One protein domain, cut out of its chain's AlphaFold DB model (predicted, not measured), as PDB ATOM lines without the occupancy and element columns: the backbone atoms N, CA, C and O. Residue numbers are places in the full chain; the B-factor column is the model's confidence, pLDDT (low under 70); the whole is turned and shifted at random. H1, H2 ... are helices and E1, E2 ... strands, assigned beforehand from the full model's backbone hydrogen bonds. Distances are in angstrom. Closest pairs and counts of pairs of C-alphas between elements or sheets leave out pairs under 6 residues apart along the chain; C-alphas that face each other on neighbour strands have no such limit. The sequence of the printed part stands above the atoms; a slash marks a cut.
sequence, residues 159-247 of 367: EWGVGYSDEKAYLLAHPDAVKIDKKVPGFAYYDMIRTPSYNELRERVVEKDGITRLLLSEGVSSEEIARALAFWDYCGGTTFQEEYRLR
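This is residues 159 to 247 of the 367 residues of the protein "HNH endonuclease" of Syntrophaceae bacterium (UniProt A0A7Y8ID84). A strongly twisted sheet of four strands has two helices on one face, H1 over one end of E4 and H2 over the other, and H3 and H4 gather with H2 beyond the end of the sheet where E3 begins and E4 ends. A long loop, residues 174 to 191, swings away from the body beside E2, and its residues 178 to 179 add a short pairing to that edge. The 89 printed residues hold four named helices and four named strands in the order E1, H1, E2, H2, H3, H4, E3, E4; the sheet order is E1, E4, E3, E2, all antiparallel. The class is mixed, helices and strands; the whole is compact, with a radius of gyration of the C-alphas of 13.2 A and spans of 36 by 25 by 24 A.

Find C-alpha 159 at (-27.507, 41.153, 12.120); from there E1 runs 15.7 A to residue 164. H1 is residues 167 to 173, 10.0 A long. After the loop, look for E2 at residues 192 to 194, 7.0 A. H2, residues 198 to 204, begins at C-alpha 198 at (-39.289, 36.107, 20.069) and is 10.2 A long. H3 is residues 210 to 217, 10.5 A, and H4 is residues 222 to 225, 4.9 A. E3, residues 226 to 233, covers 20.5 A, and E4, residues 239 to 246, covers 21.6 A and ends at C-alpha 246 at (-26.560, 35.739, 17.235).

Start at the inner strands: E3 and E4 form a hairpin, with N 229 and O 243 2.8 A apart, within hydrogen-bond range. Beside E4, edge strand E1 has N 161 and O 242 at 2.8 A; beside E3, edge strand E2 has N 194 and O 228 at 2.9 A. H1 lies over E4 at a height over the sheet of 9.2 A, slantwise to the strands, at 45 degrees to E4 on the local plane. H2 is on the same face, two layers of helices and sheet, and touches H3 at Arg 202 and Arg 213, their closest C-alphas, 7.5 A apart. These two form a helical hairpin, a shallow tilt of 30 degrees, opposite ways. H3 and H4 only just touch, with 3 pairs of C-alphas within 8 A, the closest being Thr 212 and Ile 225 at 6.6 A. H4 only grazes the sheet, with residues 223 to 225, and H3 is not on it. In H1, H2 and H3 every O i to N i+4 pair is within hydrogen-bond range; H4 is too short for one.

The two C-alphas farthest apart are those of Glu 218 and Thr 238, 38.4 A. The printed part has no cut. The link from H1 to E2 is long, 18 residues, and the others are tight. The mean pLDDT of the printed part is 90.0; look for values under 70 at residue 185 and residues 236 to 237.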
ATOM      1  N   GLU A 159     -26.550  40.523  13.033       92.44
ATOM      2  CA  GLU A 159     -27.507  41.153  12.120       92.44
ATOM      3  C   GLU A 159     -27.803  42.596  12.540       92.44
ATOM      4  O   GLU A 159     -27.899  42.900  13.727       92.44
ATOM      5  N   TRP A 160     -27.978  43.502  11.577       92.06
ATOM      6  CA  TRP A 160     -28.279  44.902  11.880       92.06
ATOM      7  C   TRP A 160     -29.720  45.088  12.360       92.06
ATOM      8  O   TRP A 160     -30.673  44.619  11.734       92.06
ATOM      9  N   GLY A 161     -29.858  45.809  13.470       91.62
ATOM     10  CA  GLY A 161     -31.120  46.282  14.012       91.62
ATOM     11  C   GLY A 161     -31.541  47.639  13.458       91.62
ATOM     12  O   GLY A 161     -31.012  48.141  12.464       91.62
ATOM     13  N   VAL A 162     -32.532  48.238  14.117       90.94
ATOM     14  CA  VAL A 162     -33.024  49.576  13.768       90.94
ATOM     15  C   VAL A 162     -32.045  50.635  14.288       90.94
ATOM     16  O   VAL A 162     -31.487  50.493  15.373       90.94
ATOM     17  N   GLY A 163     -31.829  51.690  13.505       92.88
ATOM     18  CA  GLY A 163     -31.102  52.879  13.945       92.88
ATOM     19  C   GLY A 163     -32.039  53.885  14.615       92.88
ATOM     20  O   GLY A 163     -33.161  54.103  14.158       92.88
ATOM     21  N   TYR A 164     -31.567  54.517  15.684       94.62
ATOM     22  CA  TYR A 164     -32.300  55.501  16.478       94.62
ATOM     23  C   TYR A 164     -31.599  56.857  16.417       94.62
ATOM     24  O   TYR A 164     -30.396  56.942  16.174       94.62
ATOM     25  N   SER A 165     -32.346  57.939  16.645       93.56
ATOM     26  CA  SER A 165     -31.773  59.289  16.650       93.56
ATOM     27  C   SER A 165     -30.820  59.519  17.824       93.56
ATOM     28  O   SER A 165     -29.831  60.226  17.675       93.56
ATOM     29  N   ASP A 166     -31.124  58.944  18.989       93.50
ATOM     30  CA  ASP A 166     -30.318  59.042  20.203       93.50
ATOM     31  C   ASP A 166     -30.639  57.911  21.204       93.50
ATOM     32  O   ASP A 166     -31.553  57.105  21.006       93.50
ATOM     33  N   GLU A 167     -29.888  57.874  22.311       93.62
ATOM     34  CA  GLU A 167     -30.077  56.930  23.424       93.62
ATOM     35  C   GLU A 167     -31.484  57.024  24.049       93.62
ATOM     36  O   GLU A 167     -32.030  56.017  24.501       93.62
ATOM     37  N   LYS A 168     -32.110  58.211  24.068       94.75
ATOM     38  CA  LYS A 168     -33.444  58.396  24.669       94.75
ATOM     39  C   LYS A 168     -34.530  57.775  23.801       94.75
ATOM     40  O   LYS A 168     -35.423  57.121  24.331       94.75
ATOM     41  N   ALA A 169     -34.451  57.960  22.486       95.81
ATOM     42  CA  ALA A 169     -35.347  57.334  21.523       95.81
ATOM     43  C   ALA A 169     -35.225  55.805  21.571       95.81
ATOM     44  O   ALA A 169     -36.238  55.110  21.522       95.81
ATOM     45  N   TYR A 170     -34.001  55.290  21.738       95.88
ATOM     46  CA  TYR A 170     -33.767  53.861  21.935       95.88
ATOM     47  C   TYR A 170     -34.417  53.337  23.220       95.88
ATOM     48  O   TYR A 170     -35.175  52.377  23.160       95.88
ATOM     49  N   LEU A 171     -34.200  53.993  24.366       96.12
ATOM     50  CA  LEU A 171     -34.807  53.594  25.647       96.12
ATOM     51  C   LEU A 171     -36.335  53.732  25.664       96.12
ATOM     52  O   LEU A 171     -37.008  52.999  26.382       96.12
ATOM     53  N   LEU A 172     -36.896  54.657  24.880       96.69
ATOM     54  CA  LEU A 172     -38.346  54.769  24.712       96.69
ATOM     55  C   LEU A 172     -38.919  53.563  23.953       96.69
ATOM     56  O   LEU A 172     -40.003  53.095  24.290       96.69
ATOM     57  N   ALA A 173     -38.203  53.077  22.937       95.12
ATOM     58  CA  ALA A 173     -38.592  51.888  22.183       95.12
ATOM     59  C   ALA A 173     -38.327  50.588  22.961       95.12
ATOM     60  O   ALA A 173     -39.121  49.656  22.870       95.12
ATOM     61  N   HIS A 174     -37.241  50.557  23.737       95.81
ATOM     62  CA  HIS A 174     -36.735  49.385  24.453       95.81
ATOM     63  C   HIS A 174     -36.472  49.714  25.928       95.81
ATOM     64  O   HIS A 174     -35.318  49.877  26.341       95.81
ATOM     65  N   PRO A 175     -37.532  49.843  26.745       94.44
ATOM     66  CA  PRO A 175     -37.405  50.211  28.155       94.44
ATOM     67  C   PRO A 175     -36.723  49.132  29.015       94.44
ATOM     68  O   PRO A 175     -36.336  49.408  30.148       94.44
ATOM     69  N   ASP A 176     -36.579  47.912  28.496       93.31
ATOM     70  CA  ASP A 176     -35.873  46.785  29.110       93.31
ATOM     71  C   ASP A 176     -34.347  46.833  28.908       93.31
ATOM     72  O   ASP A 176     -33.621  46.024  29.494       93.31
ATOM     73  N   ALA A 177     -33.841  47.765  28.094       94.88
ATOM     74  CA  ALA A 177     -32.414  47.885  27.842       94.88
ATOM     75  C   ALA A 177     -31.630  48.405  29.055       94.88
ATOM     76  O   ALA A 177     -32.050  49.307  29.781       94.88
ATOM     77  N   VAL A 178     -30.434  47.849  29.242       93.44
ATOM     78  CA  VAL A 178     -29.552  48.131  30.378       93.44
ATOM     79  C   VAL A 178     -28.211  48.660  29.882       93.44
ATOM     80  O   VAL A 178     -27.675  48.175  28.887       93.44
ATOM     81  N   LYS A 179     -27.632  49.629  30.602       91.69
ATOM     82  CA  LYS A 179     -26.283  50.133  30.314       91.69
ATOM     83  C   LYS A 179     -25.229  49.056  30.531       91.69
ATOM     84  O   LYS A 179     -25.238  48.369  31.554       91.69
ATOM     85  N   ILE A 180     -24.289  48.959  29.599       87.50
ATOM     86  CA  ILE A 180     -23.156  48.043  29.716       87.50
ATOM     87  C   ILE A 180     -21.989  48.748  30.412       87.50
ATOM     88  O   ILE A 180     -21.681  49.905  30.124       87.50
ATOM     89  N   ASP A 181     -21.298  48.041  31.306       83.00
ATOM     90  CA  ASP A 181     -19.968  48.465  31.740       83.00
ATOM     91  C   ASP A 181     -18.966  48.205  30.606       83.00
ATOM     92  O   ASP A 181     -18.605  47.063  30.319       83.00
ATOM     93  N   LYS A 182     -18.496  49.280  29.965       81.50
ATOM     94  CA  LYS A 182     -17.539  49.225  28.846       81.50
ATOM     95  C   LYS A 182     -16.184  48.616  29.218       81.50
ATOM     96  O   LYS A 182     -15.387  48.328  28.329       81.50
ATOM     97  N   LYS A 183     -15.899  48.408  30.509       79.12
ATOM     98  CA  LYS A 183     -14.706  47.678  30.962       79.12
ATOM     99  C   LYS A 183     -14.818  46.169  30.743       79.12
ATOM    100  O   LYS A 183     -13.798  45.487  30.786       79.12
ATOM    101  N   VAL A 184     -16.023  45.644  30.512       72.06
ATOM    102  CA  VAL A 184     -16.226  44.219  30.244       72.06
ATOM    103  C   VAL A 184     -15.651  43.875  28.858       72.06
ATOM    104  O   VAL A 184     -16.065  44.470  27.855       72.06
ATOM    105  N   PRO A 185     -14.717  42.906  28.763       69.00
ATOM    106  CA  PRO A 185     -14.151  42.474  27.489       69.00
ATOM    107  C   PRO A 185     -15.228  42.080  26.470       69.00
ATOM    108  O   PRO A 185     -16.209  41.416  26.799       69.00
ATOM    109  N   GLY A 186     -15.053  42.504  25.216       72.00
ATOM    110  CA  GLY A 186     -16.019  42.256  24.136       72.00
ATOM    111  C   GLY A 186     -17.225  43.206  24.101       72.00
ATOM    112  O   GLY A 186     -18.063  43.064  23.205       72.00
ATOM    113  N   PHE A 187     -17.301  44.174  25.027       79.00
ATOM    114  CA  PHE A 187     -18.361  45.186  25.076       79.00
ATOM    115  C   PHE A 187     -17.878  46.646  25.065       79.00
ATOM    116  O   PHE A 187     -18.689  47.555  25.205       79.00
ATOM    117  N   ALA A 188     -16.583  46.893  24.854       81.06
ATOM    118  CA  ALA A 188     -15.987  48.232  24.952       81.06
ATOM    119  C   ALA A 188     -16.658  49.304  24.068       81.06
ATOM    120  O   ALA A 188     -16.640  50.488  24.407       81.06
ATOM    121  N   TYR A 189     -17.260  48.887  22.955       85.19
ATOM    122  CA  TYR A 189     -17.896  49.775  21.981       85.19
ATOM    123  C   TYR A 189     -19.407  49.920  22.162       85.19
ATOM    124  O   TYR A 189     -19.995  50.782  21.523       85.19
ATOM    125  N   TYR A 190     -20.032  49.121  23.026       90.62
ATOM    126  CA  TYR A 190     -21.482  49.108  23.183       90.62
ATOM    127  C   TYR A 190     -21.914  49.902  24.416       90.62
ATOM    128  O   TYR A 190     -21.277  49.864  25.469       90.62
ATOM    129  N   ASP A 191     -23.007  50.638  24.269       91.88
ATOM    130  CA  ASP A 191     -23.593  51.479  25.308       91.88
ATOM    131  C   ASP A 191     -24.707  50.741  26.063       91.88
ATOM    132  O   ASP A 191     -24.825  50.875  27.285       91.88
ATOM    133  N   MET A 192     -25.502  49.933  25.353       93.25
ATOM    134  CA  MET A 192     -26.699  49.274  25.886       93.25
ATOM    135  C   MET A 192     -26.794  47.808  25.459       93.25
ATOM    136  O   MET A 192     -26.389  47.450  24.353       93.25
ATOM    137  N   ILE A 193     -27.389  46.977  26.317       93.62
ATOM    138  CA  ILE A 193     -27.719  45.570  26.061       93.62
ATOM    139  C   ILE A 193     -29.180  45.292  26.411       93.62
ATOM    140  O   ILE A 193     -29.685  45.787  27.418       93.62
ATOM    141  N   ARG A 194     -29.843  44.456  25.613       94.31
ATOM    142  CA  ARG A 194     -31.162  43.893  25.931       94.31
ATOM    143  C   ARG A 194     -31.332  42.492  25.345       94.31
ATOM    144  O   ARG A 194     -30.509  42.029  24.543       94.31
ATOM    145  N   THR A 195     -32.417  41.828  25.727       95.00
ATOM    146  CA  THR A 195     -32.829  40.557  25.125       95.00
ATOM    147  C   THR A 195     -33.890  40.840  24.062       95.00
ATOM    148  O   THR A 195     -34.964  41.321  24.413       95.00
ATOM    149  N   PRO A 196     -33.640  40.537  22.776       95.38
ATOM    150  CA  PRO A 196     -34.667  40.700  21.756       95.38
ATOM    151  C   PRO A 196     -35.834  39.747  22.015       95.38
ATOM    152  O   PRO A 196     -35.656  38.625  22.501       95.38
ATOM    153  N   SER A 197     -37.043  40.178  21.683       94.50
ATOM    154  CA  SER A 197     -38.239  39.350  21.800       94.50
ATOM    155  C   SER A 197     -38.263  38.234  20.752       94.50
ATOM    156  O   SER A 197     -37.627  38.308  19.697       94.50
ATOM    157  N   TYR A 198     -39.054  37.195  21.021       94.44
ATOM    158  CA  TYR A 198     -39.289  36.107  20.069       94.44
ATOM    159  C   TYR A 198     -39.804  36.624  18.710       94.44
ATOM    160  O   TYR A 198     -39.345  36.174  17.660       94.44
ATOM    161  N   ASN A 199     -40.719  37.600  18.722       94.88
ATOM    162  CA  ASN A 199     -41.288  38.177  17.502       94.88
ATOM    163  C   ASN A 199     -40.249  38.978  16.708       94.88
ATOM    164  O   ASN A 199     -40.174  38.814  15.495       94.88
ATOM    165  N   GLU A 200     -39.394  39.763  17.374       95.00
ATOM    166  CA  GLU A 200     -38.308  40.483  16.695       95.00
ATOM    167  C   GLU A 200     -37.360  39.522  15.970       95.00
ATOM    168  O   GLU A 200     -37.026  39.751  14.807       95.00
ATOM    169  N   LEU A 201     -36.962  38.419  16.616       95.81
ATOM    170  CA  LEU A 201     -36.110  37.409  15.980       95.81
ATOM    171  C   LEU A 201     -36.818  36.734  14.802       95.81
ATOM    172  O   LEU A 201     -36.220  36.558  13.737       95.81
ATOM    173  N   ARG A 202     -38.101  36.397  14.967       95.00
ATOM    174  CA  ARG A 202     -38.921  35.791  13.913       95.00
ATOM    175  C   ARG A 202     -39.053  36.694  12.688       95.00
ATOM    176  O   ARG A 202     -38.962  36.197  11.572       95.00
ATOM    177  N   GLU A 203     -39.277  37.985  12.884       93.69
ATOM    178  CA  GLU A 203     -39.521  38.931  11.792       93.69
ATOM    179  C   GLU A 203     -38.232  39.403  11.112       93.69
ATOM    180  O   GLU A 203     -38.235  39.658   9.912       93.69
ATOM    181  N   ARG A 204     -37.124  39.532  11.856       91.12
ATOM    182  CA  ARG A 204     -35.902  40.186  11.350       91.12
ATOM    183  C   ARG A 204     -34.766  39.230  11.015       91.12
ATOM    184  O   ARG A 204     -33.958  39.542  10.142       91.12
ATOM    185  N   VAL A 205     -34.673  38.104  11.723       93.50
ATOM    186  CA  VAL A 205     -33.488  37.230  11.692       93.50
ATOM    187  C   VAL A 205     -33.768  35.917  10.969       93.50
ATOM    188  O   VAL A 205     -32.941  35.469  10.183       93.50
ATOM    189  N   VAL A 206     -34.935  35.307  11.187       92.56
ATOM    190  CA  VAL A 206     -35.248  33.945  10.713       92.56
ATOM    191  C   VAL A 206     -35.123  33.755   9.205       92.56
ATOM    192  O   VAL A 206     -34.753  32.664   8.775       92.56
ATOM    193  N   GLU A 207     -35.418  34.764   8.385       91.12
ATOM    194  CA  GLU A 207     -35.251  34.651   6.929       91.12
ATOM    195  C   GLU A 207     -33.776  34.505   6.531       91.12
ATOM    196  O   GLU A 207     -33.463  33.738   5.621       91.12
ATOM    197  N   LYS A 208     -32.876  35.169   7.264       91.12
ATOM    198  CA  LYS A 208     -31.439  35.241   6.972       91.12
ATOM    199  C   LYS A 208     -30.611  34.198   7.717       91.12
ATOM    200  O   LYS A 208     -29.602  33.744   7.192       91.12
ATOM    201  N   ASP A 209     -31.024  33.803   8.924       94.25
ATOM    202  CA  ASP A 209     -30.290  32.846   9.749       94.25
ATOM    203  C   ASP A 209     -31.086  31.570  10.043       94.25
ATOM    204  O   ASP A 209     -31.950  31.513  10.924       94.25
ATOM    205  N   GLY A 210     -30.729  30.503   9.329       93.19
ATOM    206  CA  GLY A 210     -31.318  29.178   9.495       93.19
ATOM    207  C   GLY A 210     -31.113  28.539  10.869       93.19
ATOM    208  O   GLY A 210     -31.978  27.798  11.326       93.19
ATOM    209  N   ILE A 211     -30.015  28.855  11.564       93.31
ATOM    210  CA  ILE A 211     -29.786  28.340  12.922       93.31
ATOM    211  C   ILE A 211     -30.763  28.994  13.897       93.31
ATOM    212  O   ILE A 211     -31.436  28.293  14.644       93.31
ATOM    213  N   THR A 212     -30.904  30.321  13.859       93.88
ATOM    214  CA  THR A 212     -31.916  31.033  14.655       93.88
ATOM    215  C   THR A 212     -33.320  30.499  14.375       93.88
ATOM    216  O   THR A 212     -34.081  30.267  15.312       93.88
ATOM    217  N   ARG A 213     -33.655  30.231  13.105       94.12
ATOM    218  CA  ARG A 213     -34.923  29.590  12.721       94.12
ATOM    219  C   ARG A 213     -35.130  28.245  13.412       94.12
ATOM    220  O   ARG A 213     -36.195  28.041  13.988       94.12
ATOM    221  N   LEU A 214     -34.126  27.368  13.359       93.00
ATOM    222  CA  LEU A 214     -34.165  26.047  13.987       93.00
ATOM    223  C   LEU A 214     -34.333  26.155  15.510       93.00
ATOM    224  O   LEU A 214     -35.170  25.477  16.092       93.00
ATOM    225  N   LEU A 215     -33.593  27.051  16.165       91.38
ATOM    226  CA  LEU A 215     -33.694  27.235  17.617       91.38
ATOM    227  C   LEU A 215     -35.081  27.733  18.039       91.38
ATOM    228  O   LEU A 215     -35.646  27.230  19.007       91.38
ATOM    229  N   LEU A 216     -35.662  28.681  17.297       91.81
ATOM    230  CA  LEU A 216     -37.018  29.159  17.571       91.81
ATOM    231  C   LEU A 216     -38.068  28.059  17.355       91.81
ATOM    232  O   LEU A 216     -38.999  27.963  18.152       91.81
ATOM    233  N   SER A 217     -37.931  27.215  16.320       90.56
ATOM    234  CA  SER A 217     -38.879  26.114  16.083       90.56
ATOM    235  C   SER A 217     -38.835  25.038  17.167       90.56
ATOM    236  O   SER A 217     -39.868  24.443  17.454       90.56
ATOM    237  N   GLU A 218     -37.677  24.846  17.800       88.31
ATOM    238  CA  GLU A 218     -37.494  23.941  18.946       88.31
ATOM    239  C   GLU A 218     -37.875  24.586  20.296       88.31
ATOM    240  O   GLU A 218     -37.685  23.989  21.354       88.31
ATOM    241  N   GLY A 219     -38.415  25.811  20.292       86.50
ATOM    242  CA  GLY A 219     -38.884  26.483  21.506       86.50
ATOM    243  C   GLY A 219     -37.771  27.028  22.406       86.50
ATOM    244  O   GLY A 219     -38.018  27.303  23.581       86.50
ATOM    245  N   VAL A 220     -36.556  27.207  21.880       86.50
ATOM    246  CA  VAL A 220     -35.447  27.828  22.616       86.50
ATOM    247  C   VAL A 220     -35.780  29.297  22.904       86.50
ATOM    248  O   VAL A 220     -36.283  30.023  22.041       86.50
ATOM    249  N   SER A 221     -35.510  29.752  24.129       88.81
ATOM    250  CA  SER A 221     -35.820  31.119  24.551       88.81
ATOM    251  C   SER A 221     -34.964  32.146  23.802       88.81
ATOM    252  O   SER A 221     -33.819  31.887  23.432       88.81
ATOM    253  N   SER A 222     -35.486  33.356  23.586       91.50
ATOM    254  CA  SER A 222     -34.751  34.388  22.839       91.50
ATOM    255  C   SER A 222     -33.464  34.836  23.543       91.50
ATOM    256  O   SER A 222     -32.466  35.127  22.881       91.50
ATOM    257  N   GLU A 223     -33.433  34.787  24.879       89.06
ATOM    258  CA  GLU A 223     -32.223  34.983  25.683       89.06
ATOM    259  C   GLU A 223     -31.152  33.911  25.433       89.06
ATOM    260  O   GLU A 223     -29.963  34.144  25.670       89.06
ATOM    261  N   GLU A 224     -31.538  32.738  24.940       86.50
ATOM    262  CA  GLU A 224     -30.604  31.703  24.543       86.50
ATOM    263  C   GLU A 224     -30.201  31.816  23.068       86.50
ATOM    264  O   GLU A 224     -29.249  31.160  22.660       86.50
ATOM    265  N   ILE A 225     -30.815  32.692  22.279       91.31
ATOM    266  CA  ILE A 225     -30.551  32.798  20.838       91.31
ATOM    267  C   ILE A 225     -29.747  34.049  20.497       91.31
ATOM    268  O   ILE A 225     -28.847  33.983  19.660       91.31
ATOM    269  N   ALA A 226     -30.046  35.185  21.126       93.75
ATOM    270  CA  ALA A 226     -29.436  36.450  20.740       93.75
ATOM    271  C   ALA A 226     -29.325  37.467  21.885       93.75
ATOM    272  O   ALA A 226     -29.955  37.364  22.943       93.75
ATOM    273  N   ARG A 227     -28.498  38.487  21.650       93.19
ATOM    274  CA  ARG A 227     -28.465  39.744  22.411       93.19
ATOM    275  C   ARG A 227     -28.553  40.903  21.431       93.19
ATOM    276  O   ARG A 227     -27.872  40.876  20.413       93.19
ATOM    277  N   ALA A 228     -29.347  41.910  21.764       94.81
ATOM    278  CA  ALA A 228     -29.333  43.178  21.053       94.81
ATOM    279  C   ALA A 228     -28.384  44.128  21.790       94.81
ATOM    280  O   ALA A 228     -28.479  44.295  23.010       94.81
ATOM    281  N   LEU A 229     -27.431  44.682  21.051       94.00
ATOM    282  CA  LEU A 229     -26.395  45.581  21.536       94.00
ATOM    283  C   LEU A 229     -26.517  46.892  20.775       94.00
ATOM    284  O   LEU A 229     -26.584  46.875  19.549       94.00
ATOM    285  N   ALA A 230     -26.533  48.016  21.483       94.56
ATOM    286  CA  ALA A 230     -26.636  49.321  20.846       94.56
ATOM    287  C   ALA A 230     -25.423  50.201  21.141       94.56
ATOM    288  O   ALA A 230     -24.849  50.133  22.233       94.56
ATOM    289  N   PHE A 231     -25.027  50.996  20.152       93.31
ATOM    290  CA  PHE A 231     -23.846  51.853  20.186       93.31
ATOM    291  C   PHE A 231     -24.017  53.084  19.293       93.31
ATOM    292  O   PHE A 231     -24.847  53.112  18.385       93.31
ATOM    293  N   TRP A 232     -23.197  54.106  19.520       91.44
ATOM    294  CA  TRP A 232     -23.105  55.243  18.605       91.44
ATOM    295  C   TRP A 232     -22.296  54.911  17.350       91.44
ATOM    296  O   TRP A 232     -21.076  54.738  17.414       91.44
ATOM    297  N   ASP A 233     -22.963  54.892  16.193       87.50
ATOM    298  CA  ASP A 233     -22.301  54.744  14.900       87.50
ATOM    299  C   ASP A 233     -21.868  56.110  14.346       87.50
ATOM    300  O   ASP A 233     -22.584  56.804  13.611       87.50
ATOM    301  N   TYR A 234     -20.650  56.500  14.714       79.25
ATOM    302  CA  TYR A 234     -20.012  57.718  14.215       79.25
ATOM    303  C   TYR A 234     -19.577  57.617  12.745       79.25
ATOM    304  O   TYR A 234     -19.310  58.646  12.128       79.25
ATOM    305  N   CYS A 235     -19.499  56.409  12.180       72.38
ATOM    306  CA  CYS A 235     -18.981  56.175  10.835       72.38
ATOM    307  C   CYS A 235     -20.091  56.079   9.777       72.38
ATOM    308  O   CYS A 235     -19.862  56.486   8.639       72.38
ATOM    309  N   GLY A 236     -21.274  55.567  10.131       62.28
ATOM    310  CA  GLY A 236     -22.355  55.261   9.188       62.28
ATOM    311  C   GLY A 236     -23.522  56.249   9.129       62.28
ATOM    312  O   GLY A 236     -24.343  56.137   8.222       62.28
ATOM    313  N   GLY A 237     -23.615  57.239  10.029       62.09
ATOM    314  CA  GLY A 237     -24.709  58.219   9.934       62.09
ATOM    315  C   GLY A 237     -25.084  59.007  11.185       62.09
ATOM    316  O   GLY A 237     -26.157  59.607  11.197       62.09
ATOM    317  N   THR A 238     -24.248  59.039  12.231       74.06
ATOM    318  CA  THR A 238     -24.571  59.691  13.521       74.06
ATOM    319  C   THR A 238     -25.884  59.186  14.128       74.06
ATOM    320  O   THR A 238     -26.674  59.957  14.666       74.06
ATOM    321  N   THR A 239     -26.129  57.882  14.022       87.94
ATOM    322  CA  THR A 239     -27.287  57.207  14.615       87.94
ATOM    323  C   THR A 239     -26.859  56.356  15.800       87.94
ATOM    324  O   THR A 239     -25.751  55.819  15.842       87.94
ATOM    325  N   PHE A 240     -27.764  56.194  16.757       92.88
ATOM    326  CA  PHE A 240     -27.642  55.191  17.801       92.88
ATOM    327  C   PHE A 240     -28.105  53.846  17.226       92.88
ATOM    328  O   PHE A 240     -29.300  53.605  17.061       92.88
ATOM    329  N   GLN A 241     -27.150  53.020  16.809       94.56
ATOM    330  CA  GLN A 241     -27.372  51.816  16.017       94.56
ATOM    331  C   GLN A 241     -27.525  50.584  16.910       94.56
ATOM    332  O   GLN A 241     -26.759  50.404  17.853       94.56
ATOM    333  N   GLU A 242     -28.482  49.713  16.580       94.12
ATOM    334  CA  GLU A 242     -28.639  48.394  17.199       94.12
ATOM    335  C   GLU A 242     -28.038  47.283  16.323       94.12
ATOM    336  O   GLU A 242     -28.158  47.292  15.097       94.12
ATOM    337  N   GLU A 243     -27.440  46.282  16.955       93.94
ATOM    338  CA  GLU A 243     -26.917  45.067  16.339       93.94
ATOM    339  C   GLU A 243     -27.365  43.847  17.157       93.94
ATOM    340  O   GLU A 243     -27.235  43.798  18.380       93.94
ATOM    341  N   TYR A 244     -27.889  42.835  16.474       94.75
ATOM    342  CA  TYR A 244     -28.264  41.549  17.040       94.75
ATOM    343  C   TYR A 244     -27.055  40.635  16.955       94.75
ATOM    344  O   TYR A 244     -26.718  40.160  15.876       94.75
ATOM    345  N   ARG A 245     -26.429  40.334  18.088       93.06
ATOM    346  CA  ARG A 245     -25.430  39.271  18.177       93.06
ATOM    347  C   ARG A 245     -26.144  37.930  18.294       93.06
ATOM    348  O   ARG A 245     -26.890  37.712  19.251       93.06
ATOM    349  N   LEU A 246     -25.910  37.045  17.330       93.69
ATOM    350  CA  LEU A 246     -26.560  35.739  17.235       93.69
ATOM    351  C   LEU A 246     -25.711  34.651  17.892       93.69
ATOM    352  O   LEU A 246     -24.485  34.743  17.951       93.69
ATOM    353  N   ARG A 247     -26.368  33.589  18.367       90.88
ATOM    354  CA  ARG A 247     -25.710  32.457  19.025       90.88
ATOM    355  C   ARG A 247     -24.670  31.827  18.086       90.88
ATOM    356  O   ARG A 247     -25.052  31.353  17.005       90.88
TER     357      ARG A 247